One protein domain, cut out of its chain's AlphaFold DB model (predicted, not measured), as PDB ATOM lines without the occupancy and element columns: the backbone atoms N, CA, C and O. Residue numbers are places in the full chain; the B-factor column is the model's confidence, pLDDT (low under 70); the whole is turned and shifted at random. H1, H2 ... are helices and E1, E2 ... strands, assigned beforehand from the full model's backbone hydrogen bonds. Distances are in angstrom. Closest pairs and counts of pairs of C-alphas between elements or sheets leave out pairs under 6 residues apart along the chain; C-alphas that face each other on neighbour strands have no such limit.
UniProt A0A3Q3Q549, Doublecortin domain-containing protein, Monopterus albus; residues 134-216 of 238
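Overview. This is residues 134 to 216 of the 238 residues of the protein "Doublecortin domain-containing protein" of Monopterus albus (UniProt A0A3Q3Q549). A small, strongly twisted sheet of four strands has one helix, H1, packed across one face, while a second helix, H2, sits on the opposite face and reaches away from it toward the other end of the elongated outline. E4 runs through the core, and a long loop, residues 180 to 193, joins E3 to E4. The printed part has 83 residues with two named helices and four named strands, in the order E1 E2 H1 E3 E4 H2; the class is mixed, helices and strands. The sheet is mixed, in the order E2 E1 E4 E3. The whole is compact, with a radius of gyration of the C-alphas of 12.1 A, and spans 38 by 24 by 20 A.

Arrangement. E1, residues 134 to 140, and E2, residues 143 to 153, form an antiparallel hairpin, with N 138 and O 148 2.7 A apart, within hydrogen-bond range. E2 bends by 68 degrees at residue 146. E4, residues 194 to 198, is the parallel neighbour of E1, with N 195 and O 137 2.8 A apart. E3, residues 177 to 179, forms an antiparallel hairpin with E4, with N 179 and O 196 2.9 A apart. E2, H1 and E3 make a split strand-helix-strand unit, two strands of one sheet with a helix between them in the chain and E1 and E4 between them in the sheet; H1 is residues 160 to 171, and the crossover is right-handed. H1 is on the sheet at a height of 7.8 A, over E1 and across the strands, at 67 degrees to E1 on the local plane. The closest C-alphas of E2 and H1 are those of Arg 148 and Met 171, 7.3 A apart. H2, residues 206 to 215, is on the opposite face at a height of 9.6 A, only just over E1, with 3 of its C-alphas falling on that strand. The closest C-alphas of E4 and H2 are those of Val 196 and Ile 207, 7.7 A apart. H1 and H2 are apart. Every O i to N i+4 pair is within hydrogen-bond range in H1, and 4 of 6 are in H2.

Along the chain. E1 begins at C-alpha 134, (228.718, 11.022, -54.605), and is 19.2 A long. E2 is 26.2 A long, H1 16.0 A, E3 6.7 A and E4 13.1 A. H2, 15.3 A long, ends at C-alpha 215, (214.909, 0.465, -37.931).

Size, cuts and confidence. The C-alphas of Arg 155 and Asp 216 are the two farthest apart, at 37.9 A. The printed part has no cut. The link from E3 to E4 is long, with 14 residues. The mean pLDDT of the printed part is 77.5; residues 154 to 158, 188 to 191 and 201 to 216 are under 70.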
ATOM      1  N   LYS A 134     229.393  11.852 -55.596       80.62
ATOM      2  CA  LYS A 134     228.718  11.022 -54.605       80.62
ATOM      3  C   LYS A 134     227.629  11.820 -53.909       80.62
ATOM      4  O   LYS A 134     227.899  12.832 -53.275       80.62
ATOM      5  N   ARG A 135     226.390  11.335 -53.979       83.94
ATOM      6  CA  ARG A 135     225.303  11.863 -53.149       83.94
ATOM      7  C   ARG A 135     225.502  11.420 -51.704       83.94
ATOM      8  O   ARG A 135     225.614  10.218 -51.446       83.94
ATOM      9  N   VAL A 136     225.527  12.385 -50.792       87.12
ATOM     10  CA  VAL A 136     225.685  12.170 -49.352       87.12
ATOM     11  C   VAL A 136     224.608  12.934 -48.596       87.12
ATOM     12  O   VAL A 136     224.338  14.094 -48.891       87.12
ATOM     13  N   MET A 137     223.990  12.279 -47.620       89.88
ATOM     14  CA  MET A 137     223.042  12.877 -46.693       89.88
ATOM     15  C   MET A 137     223.757  13.251 -45.398       89.88
ATOM     16  O   MET A 137     224.318  12.398 -44.719       89.88
ATOM     17  N   LEU A 138     223.719  14.528 -45.057       90.62
ATOM     18  CA  LEU A 138     224.170  15.085 -43.792       90.62
ATOM     19  C   LEU A 138     223.006  15.081 -42.807       90.62
ATOM     20  O   LEU A 138     221.910  15.509 -43.166       90.62
ATOM     21  N   VAL A 139     223.238  14.635 -41.578       90.81
ATOM     22  CA  VAL A 139     222.238  14.594 -40.503       90.81
ATOM     23  C   VAL A 139     222.844  15.201 -39.244       90.81
ATOM     24  O   VAL A 139     223.931  14.803 -38.839       90.81
ATOM     25  N   LYS A 140     222.174  16.163 -38.607       91.31
ATOM     26  CA  LYS A 140     222.666  16.774 -37.362       91.31
ATOM     27  C   LYS A 140     222.508  15.821 -36.178       91.31
ATOM     28  O   LYS A 140     221.415  15.325 -35.958       91.31
ATOM     29  N   ASN A 141     223.562  15.642 -35.376       88.00
ATOM     30  CA  ASN A 141     223.583  14.719 -34.233       88.00
ATOM     31  C   ASN A 141     222.482  14.949 -33.178       88.00
ATOM     32  O   ASN A 141     221.923  13.990 -32.668       88.00
ATOM     33  N   SER A 142     222.156  16.195 -32.837       84.19
ATOM     34  CA  SER A 142     221.108  16.494 -31.847       84.19
ATOM     35  C   SER A 142     219.690  16.501 -32.413       84.19
ATOM     36  O   SER A 142     218.735  16.503 -31.644       84.19
ATOM     37  N   ASP A 143     219.537  16.539 -33.738       84.25
ATOM     38  CA  ASP A 143     218.231  16.640 -34.384       84.25
ATOM     39  C   ASP A 143     218.238  15.917 -35.743       84.25
ATOM     40  O   ASP A 143     218.629  16.507 -36.757       84.25
ATOM     41  N   PRO A 144     217.781  14.650 -35.802       84.69
ATOM     42  CA  PRO A 144     217.724  13.879 -37.043       84.69
ATOM     43  C   PRO A 144     216.689  14.414 -38.046       84.69
ATOM     44  O   PRO A 144     216.655  13.979 -39.206       84.69
ATOM     45  N   SER A 145     215.822  15.337 -37.628       85.62
ATOM     46  CA  SER A 145     214.898  16.048 -38.517       85.62
ATOM     47  C   SER A 145     215.674  17.008 -39.420       85.62
ATOM     48  O   SER A 145     215.344  17.158 -40.598       85.62
ATOM     49  N   LEU A 146     216.767  17.587 -38.908       85.62
ATOM     50  CA  LEU A 146     217.664  18.456 -39.657       85.62
ATOM     51  C   LEU A 146     218.645  17.610 -40.478       85.62
ATOM     52  O   LEU A 146     219.722  17.208 -40.025       85.62
ATOM     53  N   ARG A 147     218.254  17.358 -41.728       90.81
ATOM     54  CA  ARG A 147     219.054  16.630 -42.717       90.81
ATOM     55  C   ARG A 147     219.115  17.357 -44.056       90.81
ATOM     56  O   ARG A 147     218.145  17.989 -44.472       90.81
ATOM     57  N   ARG A 148     220.236  17.243 -44.765       89.56
ATOM     58  CA  ARG A 148     220.448  17.829 -46.102       89.56
ATOM     59  C   ARG A 148     221.174  16.844 -47.001       89.56
ATOM     60  O   ARG A 148     222.064  16.140 -46.546       89.56
ATOM     61  N   THR A 149     220.813  16.788 -48.280       89.06
ATOM     62  CA  THR A 149     221.529  15.960 -49.263       89.06
ATOM     63  C   THR A 149     222.422  16.842 -50.121       89.06
ATOM     64  O   THR A 149     221.935  17.780 -50.748       89.06
ATOM     65  N   ILE A 150     223.705  16.509 -50.173       87.38
ATOM     66  CA  ILE A 150     224.722  17.182 -50.977       87.38
ATOM     67  C   ILE A 150     225.281  16.241 -52.039       87.38
ATOM     68  O   ILE A 150     225.192  15.014 -51.929       87.38
ATOM     69  N   ILE A 151     225.883  16.828 -53.066       85.00
ATOM     70  CA  ILE A 151     226.671  16.100 -54.054       85.00
ATOM     71  C   ILE A 151     228.147  16.421 -53.803       85.00
ATOM     72  O   ILE A 151     228.588  17.551 -54.002       85.00
ATOM     73  N   LEU A 152     228.906  15.414 -53.375       79.88
ATOM     74  CA  LEU A 152     230.356  15.472 -53.231       79.88
ATOM     75  C   LEU A 152     231.018  15.200 -54.576       79.88
ATOM     76  O   LEU A 152     230.902  14.106 -55.124       79.88
ATOM     77  N   HIS A 153     231.746  16.174 -55.100       76.31
ATOM     78  CA  HIS A 153     232.515  16.019 -56.329       76.31
ATOM     79  C   HIS A 153     233.950  15.606 -55.991       76.31
ATOM     80  O   HIS A 153     234.691  16.377 -55.388       76.31
ATOM     81  N   HIS A 154     234.378  14.408 -56.413       68.88
ATOM     82  CA  HIS A 154     235.696  13.882 -56.029       68.88
ATOM     83  C   HIS A 154     236.875  14.728 -56.559       68.88
ATOM     84  O   HIS A 154     237.966  14.732 -55.997       68.88
ATOM     85  N   ARG A 155     236.678  15.461 -57.661       63.09
ATOM     86  CA  ARG A 155     237.709  16.337 -58.245       63.09
ATOM     87  C   ARG A 155     237.826  17.697 -57.554       63.09
ATOM     88  O   ARG A 155     238.825  18.370 -57.762       63.09
ATOM     89  N   SER A 156     236.833  18.096 -56.759       62.03
ATOM     90  CA  SER A 156     236.795  19.395 -56.073       62.03
ATOM     91  C   SER A 156     236.892  19.243 -54.555       62.03
ATOM     92  O   SER A 156     236.342  20.053 -53.815       62.03
ATOM     93  N   LEU A 157     237.510  18.162 -54.073       61.97
ATOM     94  CA  LEU A 157     237.595  17.902 -52.641       61.97
ATOM     95  C   LEU A 157     238.509  18.950 -51.998       61.97
ATOM     96  O   LEU A 157     239.726  18.928 -52.168       61.97
ATOM     97  N   HIS A 158     237.886  19.881 -51.280       68.75
ATOM     98  CA  HIS A 158     238.552  20.866 -50.442       68.75
ATOM     99  C   HIS A 158     239.221  20.188 -49.236       68.75
ATOM    100  O   HIS A 158     238.980  19.011 -48.941       68.75
ATOM    101  N   SER A 159     240.069  20.928 -48.514       81.50
ATOM    102  CA  SER A 159     240.574  20.442 -47.228       81.50
ATOM    103  C   SER A 159     239.395  20.084 -46.314       81.50
ATOM    104  O   SER A 159     238.322  20.685 -46.395       81.50
ATOM    105  N   PHE A 160     239.580  19.105 -45.424       83.94
ATOM    106  CA  PHE A 160     238.506  18.687 -44.519       83.94
ATOM    107  C   PHE A 160     237.954  19.855 -43.688       83.94
ATOM    108  O   PHE A 160     236.756  19.908 -43.444       83.94
ATOM    109  N   GLY A 161     238.811  20.803 -43.293       86.50
ATOM    110  CA  GLY A 161     238.398  22.006 -42.566       86.50
ATOM    111  C   GLY A 161     237.459  22.900 -43.378       86.50
ATOM    112  O   GLY A 161     236.387  23.233 -42.889       86.50
ATOM    113  N   LEU A 162     237.809  23.200 -44.633       85.75
ATOM    114  CA  LEU A 162     236.964  24.012 -45.517       85.75
ATOM    115  C   LEU A 162     235.626  23.331 -45.798       85.75
ATOM    116  O   LEU A 162     234.578  23.961 -45.729       85.75
ATOM    117  N   PHE A 163     235.647  22.016 -46.019       86.06
ATOM    118  CA  PHE A 163     234.413  21.257 -46.167       86.06
ATOM    119  C   PHE A 163     233.507  21.392 -44.939       86.06
ATOM    120  O   PHE A 163     232.301  21.568 -45.080       86.06
ATOM    121  N   LEU A 164     234.075  21.305 -43.729       88.12
ATOM    122  CA  LEU A 164     233.314  21.480 -42.493       88.12
ATOM    123  C   LEU A 164     232.714  22.881 -42.384       88.12
ATOM    124  O   LEU A 164     231.581  22.999 -41.925       88.12
ATOM    125  N   GLU A 165     233.433  23.922 -42.794       88.31
ATOM    126  CA  GLU A 165     232.922  25.296 -42.825       88.31
ATOM    127  C   GLU A 165     231.745  25.428 -43.801       88.31
ATOM    128  O   GLU A 165     230.672  25.883 -43.404       88.31
ATOM    129  N   GLU A 166     231.887  24.914 -45.023       86.62
ATOM    130  CA  GLU A 166     230.834  24.920 -46.046       86.62
ATOM    131  C   GLU A 166     229.579  24.173 -45.583       86.62
ATOM    132  O   GLU A 166     228.458  24.682 -45.669       86.62
ATOM    133  N   VAL A 167     229.741  22.954 -45.055       88.12
ATOM    134  CA  VAL A 167     228.583  22.204 -44.558       88.12
ATOM    135  C   VAL A 167     228.001  22.823 -43.293       88.12
ATOM    136  O   VAL A 167     226.810  22.640 -43.037       88.12
ATOM    137  N   SER A 168     228.796  23.563 -42.515       90.50
ATOM    138  CA  SER A 168     228.297  24.299 -41.352       90.50
ATOM    139  C   SER A 168     227.378  25.435 -41.766       90.50
ATOM    140  O   SER A 168     226.323  25.623 -41.160       90.50
ATOM    141  N   GLU A 169     227.750  26.158 -42.819       89.62
ATOM    142  CA  GLU A 169     226.915  27.193 -43.417       89.62
ATOM    143  C   GLU A 169     225.646  26.583 -44.023       89.62
ATOM    144  O   GLU A 169     224.537  27.013 -43.708       89.62
ATOM    145  N   LEU A 170     225.766  25.500 -44.796       89.31
ATOM    146  CA  LEU A 170     224.610  24.822 -45.390       89.31
ATOM    147  C   LEU A 170     223.608  24.319 -44.337       89.31
ATOM    148  O   LEU A 170     222.393  24.390 -44.532       89.31
ATOM    149  N   MET A 171     224.113  23.771 -43.232       88.69
ATOM    150  CA  MET A 171     223.296  23.212 -42.153       88.69
ATOM    151  C   MET A 171     222.896  24.260 -41.108       88.69
ATOM    152  O   MET A 171     222.143  23.917 -40.195       88.69
ATOM    153  N   GLN A 172     223.388  25.502 -41.219       90.06
ATOM    154  CA  GLN A 172     223.234  26.564 -40.213       90.06
ATOM    155  C   GLN A 172     223.585  26.064 -38.797       90.06
ATOM    156  O   GLN A 172     222.906  26.332 -37.807       90.06
ATOM    157  N   TYR A 173     224.648  25.263 -38.715       89.19
ATOM    158  CA  TYR A 173     225.095  24.578 -37.507       89.19
ATOM    159  C   TYR A 173     226.611  24.465 -37.538       89.19
ATOM    160  O   TYR A 173     227.167  24.038 -38.537       89.19
ATOM    161  N   HIS A 174     227.299  24.813 -36.452       90.81
ATOM    162  CA  HIS A 174     228.761  24.760 -36.422       90.81
ATOM    163  C   HIS A 174     229.270  23.313 -36.302       90.81
ATOM    164  O   HIS A 174     229.404  22.777 -35.197       90.81
ATOM    165  N   ILE A 175     229.551  22.683 -37.442       91.12
ATOM    166  CA  ILE A 175     230.039  21.310 -37.569       91.12
ATOM    167  C   ILE A 175     231.554  21.303 -37.380       91.12
ATOM    168  O   ILE A 175     232.299  21.990 -38.069       91.12
ATOM    169  N   ARG A 176     232.025  20.476 -36.448       90.25
ATOM    170  CA  ARG A 176     233.456  20.304 -36.155       90.25
ATOM    171  C   ARG A 176     233.970  18.928 -36.555       90.25
ATOM    172  O   ARG A 176     235.173  18.740 -36.722       90.25
ATOM    173  N   LYS A 177     233.076  17.942 -36.634       89.50
ATOM    174  CA  LYS A 177     233.395  16.546 -36.925       89.50
ATOM    175  C   LYS A 177     232.264  15.901 -37.712       89.50
ATOM    176  O   LYS A 177     231.098  16.265 -37.573       89.50
ATOM    177  N   LEU A 178     232.636  14.901 -38.497       88.94
ATOM    178  CA  LEU A 178     231.716  14.069 -39.251       88.94
ATOM    179  C   LEU A 178     231.984  12.614 -38.909       88.94
ATOM    180  O   LEU A 178     233.144  12.188 -38.843       88.94
ATOM    181  N   TYR A 179     230.904  11.874 -38.720       87.75
ATOM    182  CA  TYR A 179     230.935  10.463 -38.387       87.75
ATOM    183  C   TYR A 179     230.062   9.662 -39.347       87.75
ATOM    184  O   TYR A 179     229.130  10.191 -39.951       87.75
ATOM    185  N   THR A 180     230.365   8.381 -39.497       85.81
ATOM    186  CA  THR A 180     229.438   7.419 -40.086       85.81
ATOM    187  C   THR A 180     228.300   7.126 -39.113       85.81
ATOM    188  O   THR A 180     228.374   7.457 -37.927       85.81
ATOM    189  N   LEU A 181     227.255   6.459 -39.604       81.44
ATOM    190  CA  LEU A 181     226.231   5.875 -38.735       81.44
ATOM    191  C   LEU A 181     226.817   4.854 -37.752       81.44
ATOM    192  O   LEU A 181     226.273   4.685 -36.675       81.44
ATOM    193  N   ASP A 182     227.954   4.244 -38.080       78.88
ATOM    194  CA  ASP A 182     228.662   3.307 -37.204       78.88
ATOM    195  C   ASP A 182     229.567   4.017 -36.179       78.88
ATOM    196  O   ASP A 182     230.394   3.377 -35.538       78.88
ATOM    197  N   GLY A 183     229.507   5.350 -36.074       80.12
ATOM    198  CA  GLY A 183     230.313   6.125 -35.126       80.12
ATOM    199  C   GLY A 183     231.791   6.278 -35.503       80.12
ATOM    200  O   GLY A 183     232.587   6.756 -34.694       80.12
ATOM    201  N   HIS A 184     232.182   5.935 -36.733       83.06
ATOM    202  CA  HIS A 184     233.562   6.078 -37.200       83.06
ATOM    203  C   HIS A 184     233.793   7.469 -37.786       83.06
ATOM    204  O   HIS A 184     232.963   7.985 -38.534       83.06
ATOM    205  N   LYS A 185     234.929   8.097 -37.473       84.62
ATOM    206  CA  LYS A 185     235.278   9.405 -38.043       84.62
ATOM    207  C   LYS A 185     235.562   9.254 -39.537       84.62
ATOM    208  O   LYS A 185     236.360   8.405 -39.925       84.62
ATOM    209  N   VAL A 186     234.961  10.103 -40.368       82.44
ATOM    210  CA  VAL A 186     235.180  10.049 -41.821       82.44
ATOM    211  C   VAL A 186     236.296  10.980 -42.282       82.44
ATOM    212  O   VAL A 186     236.436  12.105 -41.798       82.44
ATOM    213  N   SER A 187     237.051  10.521 -43.279       72.62
ATOM    214  CA  SER A 187     237.804  11.363 -44.206       72.62
ATOM    215  C   SER A 187     237.057  11.369 -45.550       72.62
ATOM    216  O   SER A 187     236.471  10.363 -45.952       72.62
ATOM    217  N   LEU A 188     237.005  12.517 -46.230       66.94
ATOM    218  CA  LEU A 188     236.080  12.806 -47.347       66.94
ATOM    219  C   LEU A 188     236.134  11.840 -48.544       66.94
ATOM    220  O   LEU A 188     235.240  11.870 -49.385       66.94
ATOM    221  N   MET A 189     237.158  10.990 -48.627       60.81
ATOM    222  CA  MET A 189     237.412  10.115 -49.774       60.81
ATOM    223  C   MET A 189     236.562   8.840 -49.780       60.81
ATOM    224  O   MET A 189     236.287   8.297 -50.846       60.81
ATOM    225  N   GLN A 190     236.169   8.323 -48.611       61.72
ATOM    226  CA  GLN A 190     235.625   6.956 -48.503       61.72
ATOM    227  C   GLN A 190     234.362   6.845 -47.637       61.72
ATOM    228  O   GLN A 190     233.866   5.746 -47.398       61.72
ATOM    229  N   GLY A 191     233.789   7.970 -47.205       63.22
ATOM    230  CA  GLY A 191     232.637   7.970 -46.302       63.22
ATOM    231  C   GLY A 191     231.354   7.392 -46.933       63.22
ATOM    232  O   GLY A 191     231.152   7.551 -48.136       63.22
ATOM    233  N   PRO A 192     230.474   6.730 -46.163       70.81
ATOM    234  CA  PRO A 192     229.182   6.188 -46.607       70.81
ATOM    235  C   PRO A 192     228.207   7.268 -47.120       70.81
ATOM    236  O   PRO A 192     228.484   8.463 -47.082       70.81
ATOM    237  N   HIS A 193     227.045   6.846 -47.633       82.12
ATOM    238  CA  HIS A 193     226.012   7.754 -48.160       82.12
ATOM    239  C   HIS A 193     225.351   8.644 -47.100       82.12
ATOM    240  O   HIS A 193     224.654   9.585 -47.467       82.12
ATOM    241  N   VAL A 194     225.551   8.366 -45.813       87.31
ATOM    242  CA  VAL A 194     224.979   9.133 -44.704       87.31
ATOM    243  C   VAL A 194     226.086   9.497 -43.728       87.31
ATOM    244  O   VAL A 194     226.855   8.629 -43.318       87.31
ATOM    245  N   LEU A 195     226.154  10.773 -43.363       89.56
ATOM    246  CA  LEU A 195     227.105  11.320 -42.406       89.56
ATOM    247  C   LEU A 195     226.366  12.014 -41.267       89.56
ATOM    248  O   LEU A 195     225.428  12.782 -41.486       89.56
ATOM    249  N   VAL A 196     226.842  11.777 -40.052       89.88
ATOM    250  CA  VAL A 196     226.380  12.434 -38.834       89.88
ATOM    251  C   VAL A 196     227.275  13.638 -38.556       89.88
ATOM    252  O   VAL A 196     228.488  13.510 -38.374       89.88
ATOM    253  N   CYS A 197     226.668  14.817 -38.532       91.69
ATOM    254  CA  CYS A 197     227.299  16.102 -38.283       91.69
ATOM    255  C   CYS A 197     227.330  16.394 -36.784       91.69
ATOM    256  O   CYS A 197     226.281  16.510 -36.147       91.69
ATOM    257  N   VAL A 198     228.535  16.561 -36.237       90.31
ATOM    258  CA  VAL A 198     228.768  16.800 -34.808       90.31
ATOM    259  C   VAL A 198     229.495  18.130 -34.616       90.31
ATOM    260  O   VAL A 198     230.544  18.377 -35.214       90.31
ATOM    261  N   GLY A 199     228.931  18.993 -33.773       88.88
ATOM    262  CA  GLY A 199     229.463  20.311 -33.434       88.88
ATOM    263  C   GLY A 199     230.158  20.353 -32.074       88.88
ATOM    264  O   GLY A 199     231.133  19.645 -31.837       88.88
ATOM    265  N   ARG A 200     229.677  21.229 -31.180       81.19
ATOM    266  CA  ARG A 200     230.184  21.400 -29.797       81.19
ATOM    267  C   ARG A 200     229.570  20.425 -28.785       81.19
ATOM    268  O   ARG A 200     229.817  20.552 -27.592       81.19
ATOM    269  N   GLU A 201     228.761  19.489 -29.257       68.69
ATOM    270  CA  GLU A 201     228.136  18.475 -28.414       68.69
ATOM    271  C   GLU A 201     229.195  17.504 -27.858       68.69
ATOM    272  O   GLU A 201     230.232  17.298 -28.507       68.69
ATOM    273  N   PRO A 202     228.974  16.924 -26.660       60.03
ATOM    274  CA  PRO A 202     229.854  15.894 -26.119       60.03
ATOM    275  C   PRO A 202     229.998  14.772 -27.152       60.03
ATOM    276  O   PRO A 202     229.047  14.427 -27.844       60.03
ATOM    277  N   SER A 203     231.211  14.244 -27.301       54.53
ATOM    278  CA  SER A 203     231.675  13.432 -28.437       54.53
ATOM    279  C   SER A 203     231.014  12.055 -28.616       54.53
ATOM    280  O   SER A 203     231.567  11.213 -29.321       54.53
ATOM    281  N   HIS A 204     229.851  11.828 -28.014       57.62
ATOM    282  CA  HIS A 204     229.032  10.646 -28.222       57.62
ATOM    283  C   HIS A 204     227.932  10.973 -29.237       57.62
ATOM    284  O   HIS A 204     227.069  11.813 -28.965       57.62
ATOM    285  N   PRO A 205     227.955  10.356 -30.426       57.88
ATOM    286  CA  PRO A 205     226.904  10.558 -31.401       57.88
ATOM    287  C   PRO A 205     225.621   9.852 -30.927       57.88
ATOM    288  O   PRO A 205     225.404   8.677 -31.201       57.88
ATOM    289  N   VAL A 206     224.765  10.588 -30.208       61.59
ATOM    290  CA  VAL A 206     223.447  10.164 -29.676       61.59
ATOM    291  C   VAL A 206     222.542   9.562 -30.764       61.59
ATOM    292  O   VAL A 206     221.631   8.778 -30.499       61.59
ATOM    293  N   ILE A 207     222.801   9.908 -32.021       59.47
ATOM    294  CA  ILE A 207     222.056   9.422 -33.174       59.47
ATOM    295  C   ILE A 207     222.389   7.978 -33.588       59.47
ATOM    296  O   ILE A 207     221.520   7.317 -34.162       59.47
ATOM    297  N   VAL A 208     223.590   7.465 -33.286       54.41
ATOM    298  CA  VAL A 208     223.992   6.087 -33.650       54.41
ATOM    299  C   VAL A 208     223.053   5.059 -33.014       54.41
ATOM    300  O   VAL A 208     222.614   4.120 -33.673       54.41
ATOM    301  N   GLU A 209     222.657   5.292 -31.764       54.22
ATOM    302  CA  GLU A 209     221.784   4.384 -31.011       54.22
ATOM    303  C   GLU A 209     220.307   4.491 -31.436       54.22
ATOM    304  O   GLU A 209     219.574   3.500 -31.444       54.22
ATOM    305  N   ASN A 210     219.854   5.679 -31.851       52.88
ATOM    306  CA  ASN A 210     218.449   5.916 -32.198       52.88
ATOM    307  C   ASN A 210     218.071   5.445 -33.614       52.88
ATOM    308  O   ASN A 210     216.932   5.018 -33.830       52.88
ATOM    309  N   PHE A 211     218.992   5.473 -34.588       50.94
ATOM    310  CA  PHE A 211     218.703   4.936 -35.928       50.94
ATOM    311  C   PHE A 211     218.573   3.410 -35.939       50.94
ATOM    312  O   PHE A 211     217.695   2.895 -36.627       50.94
ATOM    313  N   GLN A 212     219.368   2.689 -35.142       49.28
ATOM    314  CA  GLN A 212     219.190   1.240 -34.979       49.28
ATOM    315  C   GLN A 212     217.822   0.938 -34.352       49.28
ATOM    316  O   GLN A 212     217.026   0.186 -34.914       49.28
ATOM    317  N   LYS A 213     217.473   1.655 -33.277       42.97
ATOM    318  CA  LYS A 213     216.217   1.455 -32.542       42.97
ATOM    319  C   LYS A 213     214.947   1.800 -33.333       42.97
ATOM    320  O   LYS A 213     213.898   1.231 -33.060       42.97
ATOM    321  N   THR A 214     215.029   2.696 -34.319       44.53
ATOM    322  CA  THR A 214     213.903   3.026 -35.219       44.53
ATOM    323  C   THR A 214     213.830   2.134 -36.462       44.53
ATOM    324  O   THR A 214     212.764   2.036 -37.066       44.53
ATOM    325  N   SER A 215     214.919   1.450 -36.837       47.09
ATOM    326  CA  SER A 215     214.909   0.465 -37.931       47.09
ATOM    327  C   SER A 215     214.341  -0.901 -37.527       47.09
ATOM    328  O   SER A 215     213.822  -1.616 -38.383       47.09
ATOM    329  N   ASP A 216     214.348  -1.220 -36.229       42.62
ATOM    330  CA  ASP A 216     213.813  -2.480 -35.692       42.62
ATOM    331  C   ASP A 216     212.301  -2.451 -35.387       42.62
ATOM    332  O   ASP A 216     211.711  -3.490 -35.091       42.62
TER     333      ASP A 216